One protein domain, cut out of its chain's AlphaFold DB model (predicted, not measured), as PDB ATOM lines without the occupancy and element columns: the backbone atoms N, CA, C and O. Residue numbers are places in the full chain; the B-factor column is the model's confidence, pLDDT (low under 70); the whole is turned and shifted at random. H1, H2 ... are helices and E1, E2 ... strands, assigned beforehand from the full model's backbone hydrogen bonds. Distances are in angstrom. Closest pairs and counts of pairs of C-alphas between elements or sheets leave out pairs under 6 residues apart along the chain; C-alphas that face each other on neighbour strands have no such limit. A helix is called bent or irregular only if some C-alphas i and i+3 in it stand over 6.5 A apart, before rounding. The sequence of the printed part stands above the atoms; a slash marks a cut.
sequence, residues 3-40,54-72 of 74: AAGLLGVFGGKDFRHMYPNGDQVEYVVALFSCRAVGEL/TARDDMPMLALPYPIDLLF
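This is residues 3 to 40 and 54 to 72 of the 74 residues of an uncharacterized protein of Bosea sp. CF476 (UniProt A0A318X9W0). A long, bent two-strand ribbon makes the length of this model: E1 and E4 run side by side, and at one end the ribbon goes on at an angle into the small hairpin of E2 and E3. A separate stretch, residues 54 to 72, loops over one side of the E1 and E4 part, with the short helix H1 as the piece near those strands, in a loose arrangement with few contacts. The printed part has 57 residues with four named strands and one named helix, in the order E1, E2, E3, E4, H1; each of the two sheets, E1 - E4 and E2 - E3, is antiparallel. The class is mostly strand, though under half of the residues, 25 of the 57, are in named elements. The whole is loose and elongated, with a radius of gyration of the C-alphas of 14.1 A and spans of 40 by 24 by 24 A.

The strands E1, residues 3 to 10, and E4, residues 29 to 35, are antiparallel neighbours at 158 degrees between their directions. N 7 and O 31 are 2.8 A apart and N 31 and O 8 are 2.9 A apart, both within hydrogen-bond range. E1 bends by 52 degrees at residue 7. E3, residues 24 to 26, runs on into E4 across a break of 2 residues, at 63 degrees. E3 and E2, residues 16 to 18, form an antiparallel hairpin at 166 degrees, with N 17 and O 25 within hydrogen-bond range at 2.9 A. E1 and E3 are apart, and so are E2 and E4. The closest C-alphas of E1 and H1, residues 68 to 71, are those of Leu 7 and Leu 70, 6.9 A apart. The closest C-alphas of E4 and H1 are those of Ser 33 and Leu 71, 7.9 A apart. H1 is apart from E2 and E3. With 4 residues, H1 is too short for any O i to N i+4 pair; its 1 pair of O i and N i+3 is within range.

E1 measures 17.9 A from its first C-alpha, at (3.765, 10.598, 11.718), to its last. E4 measures 18.9 A and ends with C-alpha 35 at (3.417, 7.649, 17.377). E2 measures 6.9 A, E3 7.0 A and H1 5.3 A. C-alpha 71, in H1, is at (4.759, 18.858, 22.708).

The two C-alphas farthest apart are those of Gly 22 and Gly 38, 40.7 A. Residues 41 to 53 are not printed, and C-alphas 40 and 54 are 14.0 A apart across this cut, which lies in the link from E4 to H1. The links E1 to E2, E2 to E3 and E3 to E4 are tight. Residues 54 to 67 hold no named element. The mean pLDDT of the printed part is 93.7, and no printed residue is under 70.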
ATOM      1  N   ALA A   3       4.167   9.200  11.579       83.69
ATOM      2  CA  ALA A   3       3.765  10.598  11.718       83.69
ATOM      3  C   ALA A   3       2.235  10.710  11.800       83.69
ATOM      4  O   ALA A   3       1.523  10.115  10.992       83.69
ATOM      5  N   ALA A   4       1.753  11.462  12.785       86.00
ATOM      6  CA  ALA A   4       0.339  11.715  13.039       86.00
ATOM      7  C   ALA A   4      -0.129  13.056  12.444       86.00
ATOM      8  O   ALA A   4      -1.267  13.152  11.994       86.00
ATOM      9  N   GLY A   5       0.739  14.074  12.382       92.62
ATOM     10  CA  GLY A   5       0.407  15.365  11.768       92.62
ATOM     11  C   GLY A   5       1.453  16.454  12.004       92.62
ATOM     12  O   GLY A   5       2.296  16.327  12.893       92.62
ATOM     13  N   LEU A   6       1.400  17.520  11.196       95.00
ATOM     14  CA  LEU A   6       2.208  18.731  11.374       95.00
ATOM     15  C   LEU A   6       1.587  19.598  12.478       95.00
ATOM     16  O   LEU A   6       0.429  19.989  12.373       95.00
ATOM     17  N   LEU A   7       2.367  19.917  13.508       95.81
ATOM     18  CA  LEU A   7       1.952  20.755  14.637       95.81
ATOM     19  C   LEU A   7       2.300  22.233  14.435       95.81
ATOM     20  O   LEU A   7       1.661  23.105  15.015       95.81
ATOM     21  N   GLY A   8       3.316  22.528  13.623       95.62
ATOM     22  CA  GLY A   8       3.714  23.899  13.323       95.62
ATOM     23  C   GLY A   8       5.024  23.987  12.553       95.62
ATOM     24  O   GLY A   8       5.776  23.015  12.462       95.62
ATOM     25  N   VAL A   9       5.291  25.173  12.007       97.31
ATOM     26  CA  VAL A   9       6.575  25.527  11.390       97.31
ATOM     27  C   VAL A   9       7.138  26.733  12.131       97.31
ATOM     28  O   VAL A   9       6.456  27.747  12.269       97.31
ATOM     29  N   PHE A  10       8.371  26.615  12.615       97.62
ATOM     30  CA  PHE A  10       9.041  27.616  13.440       97.62
ATOM     31  C   PHE A  10      10.346  28.067  12.792       97.62
ATOM     32  O   PHE A  10      10.994  27.292  12.093       97.62
ATOM     33  N   GLY A  11      10.744  29.313  13.028       97.06
ATOM     34  CA  GLY A  11      11.986  29.845  12.486       97.06
ATOM     35  C   GLY A  11      12.210  31.308  12.839       97.06
ATOM     36  O   GLY A  11      11.617  31.836  13.782       97.06
ATOM     37  N   GLY A  12      13.057  31.967  12.053       96.50
ATOM     38  CA  GLY A  12      13.445  33.356  12.266       96.50
ATOM     39  C   GLY A  12      14.464  33.517  13.394       96.50
ATOM     40  O   GLY A  12      15.078  32.553  13.852       96.50
ATOM     41  N   LYS A  13      14.641  34.760  13.859       96.25
ATOM     42  CA  LYS A  13      15.710  35.130  14.805       96.25
ATOM     43  C   LYS A  13      15.701  34.327  16.113       96.25
ATOM     44  O   LYS A  13      16.763  34.110  16.681       96.25
ATOM     45  N   ASP A  14      14.531  33.882  16.572       95.94
ATOM     46  CA  ASP A  14      14.388  33.144  17.834       95.94
ATOM     47  C   ASP A  14      14.887  31.690  17.704       95.94
ATOM     48  O   ASP A  14      15.153  31.023  18.699       95.94
ATOM     49  N   PHE A  15      15.071  31.218  16.467       97.06
ATOM     50  CA  PHE A  15      15.635  29.917  16.103       97.06
ATOM     51  C   PHE A  15      17.032  30.055  15.490       97.06
ATOM     52  O   PHE A  15      17.517  29.165  14.788       97.06
ATOM     53  N   ARG A  16      17.695  31.185  15.744       97.19
ATOM     54  CA  ARG A  16      19.089  31.394  15.381       97.19
ATOM     55  C   ARG A  16      19.987  30.930  16.518       97.19
ATOM     56  O   ARG A  16      19.793  31.315  17.668       97.19
ATOM     57  N   HIS A  17      20.995  30.137  16.186       95.62
ATOM     58  CA  HIS A  17      21.990  29.661  17.136       95.62
ATOM     59  C   HIS A  17      23.390  30.063  16.683       95.62
ATOM     60  O   HIS A  17      23.714  29.984  15.497       95.62
ATOM     61  N   MET A  18      24.211  30.499  17.638       95.81
ATOM     62  CA  MET A  18      25.635  30.734  17.440       95.81
ATOM     63  C   MET A  18      26.401  29.709  18.264       95.81
ATOM     64  O   MET A  18      26.297  29.684  19.492       95.81
ATOM     65  N   TYR A  19      27.156  28.863  17.578       94.50
ATOM     66  CA  TYR A  19      28.026  27.887  18.204       94.50
ATOM     67  C   TYR A  19      29.232  28.579  18.858       94.50
ATOM     68  O   TYR A  19      29.631  29.667  18.434       94.50
ATOM     69  N   PRO A  20      29.880  27.953  19.860       96.25
ATOM     70  CA  PRO A  20      31.046  28.537  20.532       96.25
ATOM     71  C   PRO A  20      32.227  28.866  19.608       96.25
ATOM     72  O   PRO A  20      33.046  29.717  19.941       96.25
ATOM     73  N   ASN A  21      32.326  28.197  18.458       96.94
ATOM     74  CA  ASN A  21      33.345  28.456  17.440       96.94
ATOM     75  C   ASN A  21      33.016  29.665  16.535       96.94
ATOM     76  O   ASN A  21      33.808  29.981  15.652       96.94
ATOM     77  N   GLY A  22      31.884  30.341  16.751       97.31
ATOM     78  CA  GLY A  22      31.436  31.496  15.974       97.31
ATOM     79  C   GLY A  22      30.539  31.152  14.785       97.31
ATOM     80  O   GLY A  22      29.993  32.068  14.171       97.31
ATOM     81  N   ASP A  23      30.335  29.866  14.480       98.00
ATOM     82  CA  ASP A  23      29.426  29.464  13.408       98.00
ATOM     83  C   ASP A  23      27.991  29.839  13.768       98.00
ATOM     84  O   ASP A  23      27.515  29.576  14.876       98.00
ATOM     85  N   GLN A  24      27.285  30.437  12.813       97.88
ATOM     86  CA  GLN A  24      25.906  30.860  12.994       97.88
ATOM     87  C   GLN A  24      24.986  30.113  12.039       97.88
ATOM     88  O   GLN A  24      25.226  30.052  10.832       97.88
ATOM     89  N   VAL A  25      23.885  29.611  12.584       97.25
ATOM     90  CA  VAL A  25      22.829  28.930  11.838       97.25
ATOM     91  C   VAL A  25      21.476  29.526  12.198       97.25
ATOM     92  O   VAL A  25      21.262  29.976  13.322       97.25
ATOM     93  N   GLU A  26      20.553  29.537  11.241       98.12
ATOM     94  CA  GLU A  26      19.152  29.892  11.467       98.12
ATOM     95  C   GLU A  26      18.270  28.760  10.959       98.12
ATOM     96  O   GLU A  26      18.346  28.383   9.788       98.12
ATOM     97  N   TYR A  27      17.468  28.187  11.856       97.69
ATOM     98  CA  TYR A  27      16.660  27.020  11.536       97.69
ATOM     99  C   TYR A  27      15.276  27.411  11.011       97.69
ATOM    100  O   TYR A  27      14.636  28.335  11.512       97.69
ATOM    101  N   VAL A  28      14.783  26.624  10.053       97.88
ATOM    102  CA  VAL A  28      13.354  26.481   9.757       97.88
ATOM    103  C   VAL A  28      12.974  25.055  10.139       97.88
ATOM    104  O   VAL A  28      13.488  24.099   9.561       97.88
ATOM    105  N   VAL A  29      12.113  24.905  11.142       97.56
ATOM    106  CA  VAL A  29      11.770  23.615  11.748       97.56
ATOM    107  C   VAL A  29      10.300  23.310  11.525       97.56
ATOM    108  O   VAL A  29       9.441  24.064  11.972       97.56
ATOM    109  N   ALA A  30      10.002  22.175  10.896       96.81
ATOM    110  CA  ALA A  30       8.655  21.618  10.828       96.81
ATOM    111  C   ALA A  30       8.478  20.574  11.944       96.81
ATOM    112  O   ALA A  30       9.139  19.535  11.937       96.81
ATOM    113  N   LEU A  31       7.615  20.858  12.919       95.88
ATOM    114  CA  LEU A  31       7.360  19.983  14.065       95.88
ATOM    115  C   LEU A  31       6.209  19.024  13.755       95.88
ATOM    116  O   LEU A  31       5.108  19.469  13.437       95.88
ATOM    117  N   PHE A  32       6.435  17.721  13.917       94.75
ATOM    118  CA  PHE A  32       5.423  16.686  13.701       94.75
ATOM    119  C   PHE A  32       5.134  15.907  14.986       94.75
ATOM    120  O   PHE A  32       6.062  15.512  15.691       94.75
ATOM    121  N   SER A  33       3.855  15.624  15.244       93.75
ATOM    122  CA  SER A  33       3.464  14.595  16.211       93.75
ATOM    123  C   SER A  33       3.695  13.225  15.586       93.75
ATOM    124  O   SER A  33       3.354  13.003  14.421       93.75
ATOM    125  N   CYS A  34       4.271  12.302  16.352       92.00
ATOM    126  CA  CYS A  34       4.592  10.956  15.900       92.00
ATOM    127  C   CYS A  34       4.204   9.935  16.966       92.00
ATOM    128  O   CYS A  34       4.538  10.084  18.140       92.00
ATOM    129  N   ARG A  35       3.594   8.830  16.536       89.75
ATOM    130  CA  ARG A  35       3.417   7.649  17.377       89.75
ATOM    131  C   ARG A  35       4.618   6.730  17.206       89.75
ATOM    132  O   ARG A  35       4.944   6.290  16.097       89.75
ATOM    133  N   ALA A  36       5.283   6.423  18.311       86.81
ATOM    134  CA  ALA A  36       6.287   5.375  18.313       86.81
ATOM    135  C   ALA A  36       5.585   4.012  18.140       86.81
ATOM    136  O   ALA A  36       4.582   3.728  18.793       86.81
ATOM    137  N   VAL A  37       6.072   3.206  17.196       87.06
ATOM    138  CA  VAL A  37       5.518   1.892  16.832       87.06
ATOM    139  C   VAL A  37       6.658   0.880  16.834       87.06
ATOM    140  O   VAL A  37       7.757   1.227  16.396       87.06
ATOM    141  N   GLY A  38       6.396  -0.340  17.308       82.38
ATOM    142  CA  GLY A  38       7.420  -1.370  17.521       82.38
ATOM    143  C   GLY A  38       8.061  -1.305  18.913       82.38
ATOM    144  O   GLY A  38       7.510  -0.687  19.824       82.38
ATOM    145  N   GLU A  39       9.208  -1.965  19.076       78.88
ATOM    146  CA  GLU A  39       9.966  -1.959  20.334       78.88
ATOM    147  C   GLU A  39      10.564  -0.572  20.623       78.88
ATOM    148  O   GLU A  39      11.146   0.079  19.750       78.88
ATOM    149  N   LEU A  40      10.395  -0.105  21.864       75.38
ATOM    150  CA  LEU A  40      10.842   1.208  22.329       75.38
ATOM    151  C   LEU A  40      12.139   1.068  23.142       75.38
ATOM    152  O   LEU A  40      12.134   0.442  24.197       75.38
ATOM    153  N   THR A  54       9.673  11.563  29.317       92.62
ATOM    154  CA  THR A  54       9.608  12.636  30.316       92.62
ATOM    155  C   THR A  54       8.167  13.116  30.424       92.62
ATOM    156  O   THR A  54       7.527  13.355  29.400       92.62
ATOM    157  N   ALA A  55       7.651  13.215  31.649       94.81
ATOM    158  CA  ALA A  55       6.340  13.800  31.899       94.81
ATOM    159  C   ALA A  55       6.381  15.319  31.674       94.81
ATOM    160  O   ALA A  55       7.447  15.931  31.721       94.81
ATOM    161  N   ARG A  56       5.218  15.935  31.450       94.31
ATOM    162  CA  ARG A  56       5.111  17.377  31.193       94.31
ATOM    163  C   ARG A  56       5.733  18.229  32.300       94.31
ATOM    164  O   ARG A  56       6.465  19.165  31.994       94.31
ATOM    165  N   ASP A  57       5.498  17.858  33.553       94.94
ATOM    166  CA  ASP A  57       6.007  18.591  34.718       94.94
ATOM    167  C   ASP A  57       7.523  18.414  34.918       94.94
ATOM    168  O   ASP A  57       8.169  19.250  35.544       94.94
ATOM    169  N   ASP A  58       8.107  17.371  34.320       95.38
ATOM    170  CA  ASP A  58       9.543  17.067  34.373       95.38
ATOM    171  C   ASP A  58      10.298  17.533  33.114       95.38
ATOM    172  O   ASP A  58      11.479  17.204  32.927       95.38
ATOM    173  N   MET A  59       9.619  18.235  32.200       93.75
ATOM    174  CA  MET A  59      10.168  18.588  30.896       93.75
ATOM    175  C   MET A  59      11.347  19.562  31.058       93.75
ATOM    176  O   MET A  59      11.174  20.653  31.605       93.75
ATOM    177  N   PRO A  60      12.559  19.211  30.587       93.88
ATOM    178  CA  PRO A  60      13.693  20.114  30.676       93.88
ATOM    179  C   PRO A  60      13.498  21.325  29.763       93.88
ATOM    180  O   PRO A  60      12.786  21.266  28.758       93.88
ATOM    181  N   MET A  61      14.220  22.404  30.066       93.25
ATOM    182  CA  MET A  61      14.355  23.509  29.124       93.25
ATOM    183  C   MET A  61      14.970  23.010  27.815       93.25
ATOM    184  O   MET A  61      16.003  22.335  27.812       93.25
ATOM    185  N   LEU A  62      14.325  23.356  26.705       93.69
ATOM    186  CA  LEU A  62      14.814  23.059  25.367       93.69
ATOM    187  C   LEU A  62      15.734  24.177  24.881       93.69
ATOM    188  O   LEU A  62      15.547  25.343  25.220       93.69
ATOM    189  N   ALA A  63      16.721  23.815  24.062       92.44
ATOM    190  CA  ALA A  63      17.658  24.779  23.487       92.44
ATOM    191  C   ALA A  63      16.986  25.747  22.497       92.44
ATOM    192  O   ALA A  63      17.446  26.872  22.331       92.44
ATOM    193  N   LEU A  64      15.908  25.302  21.844       94.06
ATOM    194  CA  LEU A  64      15.099  26.106  20.932       94.06
ATOM    195  C   LEU A  64      13.727  26.389  21.565       94.06
ATOM    196  O   LEU A  64      13.197  25.522  22.269       94.06
ATOM    197  N   PRO A  65      13.133  27.571  21.313       95.19
ATOM    198  CA  PRO A  65      11.958  28.054  22.034       95.19
ATOM    199  C   PRO A  65      10.649  27.481  21.468       95.19
ATOM    200  O   PRO A  65       9.770  28.211  21.011       95.19
ATOM    201  N   TYR A  66      10.501  26.157  21.483       95.44
ATOM    202  CA  TYR A  66       9.237  25.524  21.105       95.44
ATOM    203  C   TYR A  66       8.145  25.814  22.147       95.44
ATOM    204  O   TYR A  66       8.420  25.750  23.350       95.44
ATOM    205  N   PRO A  67       6.888  26.048  21.729       94.38
ATOM    206  CA  PRO A  67       5.766  26.086  22.659       94.38
ATOM    207  C   PRO A  67       5.585  24.710  23.318       94.38
ATOM    208  O   PRO A  67       5.200  23.748  22.655       94.38
ATOM    209  N   ILE A  68       5.856  24.615  24.626       93.25
ATOM    210  CA  ILE A  68       5.776  23.358  25.397       93.25
ATOM    211  C   ILE A  68       4.399  22.703  25.255       93.25
ATOM    212  O   ILE A  68       4.318  21.485  25.128       93.25
ATOM    213  N   ASP A  69       3.328  23.497  25.211       93.75
ATOM    214  CA  ASP A  69       1.964  22.990  25.047       93.75
ATOM    215  C   ASP A  69       1.782  22.126  23.799       93.75
ATOM    216  O   ASP A  69       1.064  21.131  23.852       93.75
ATOM    217  N   LEU A  70       2.479  22.441  22.703       93.75
ATOM    218  CA  LEU A  70       2.400  21.657  21.472       93.75
ATOM    219  C   LEU A  70       3.083  20.292  21.597       93.75
ATOM    220  O   LEU A  70       2.701  19.365  20.893       93.75
ATOM    221  N   LEU A  71       4.057  20.133  22.497       93.44
ATOM    222  CA  LEU A  71       4.759  18.858  22.708       93.44
ATOM    223  C   LEU A  71       3.926  17.842  23.499       93.44
ATOM    224  O   LEU A  71       4.256  16.659  23.522       93.44
ATOM    225  N   PHE A  72       2.856  18.312  24.139       92.12
ATOM    226  CA  PHE A  72       1.923  17.504  24.921       92.12
ATOM    227  C   PHE A  72       0.480  17.637  24.414       92.12
ATOM    228  O   PHE A  72      -0.452  17.223  25.104       92.12
TER     229      PHE A  72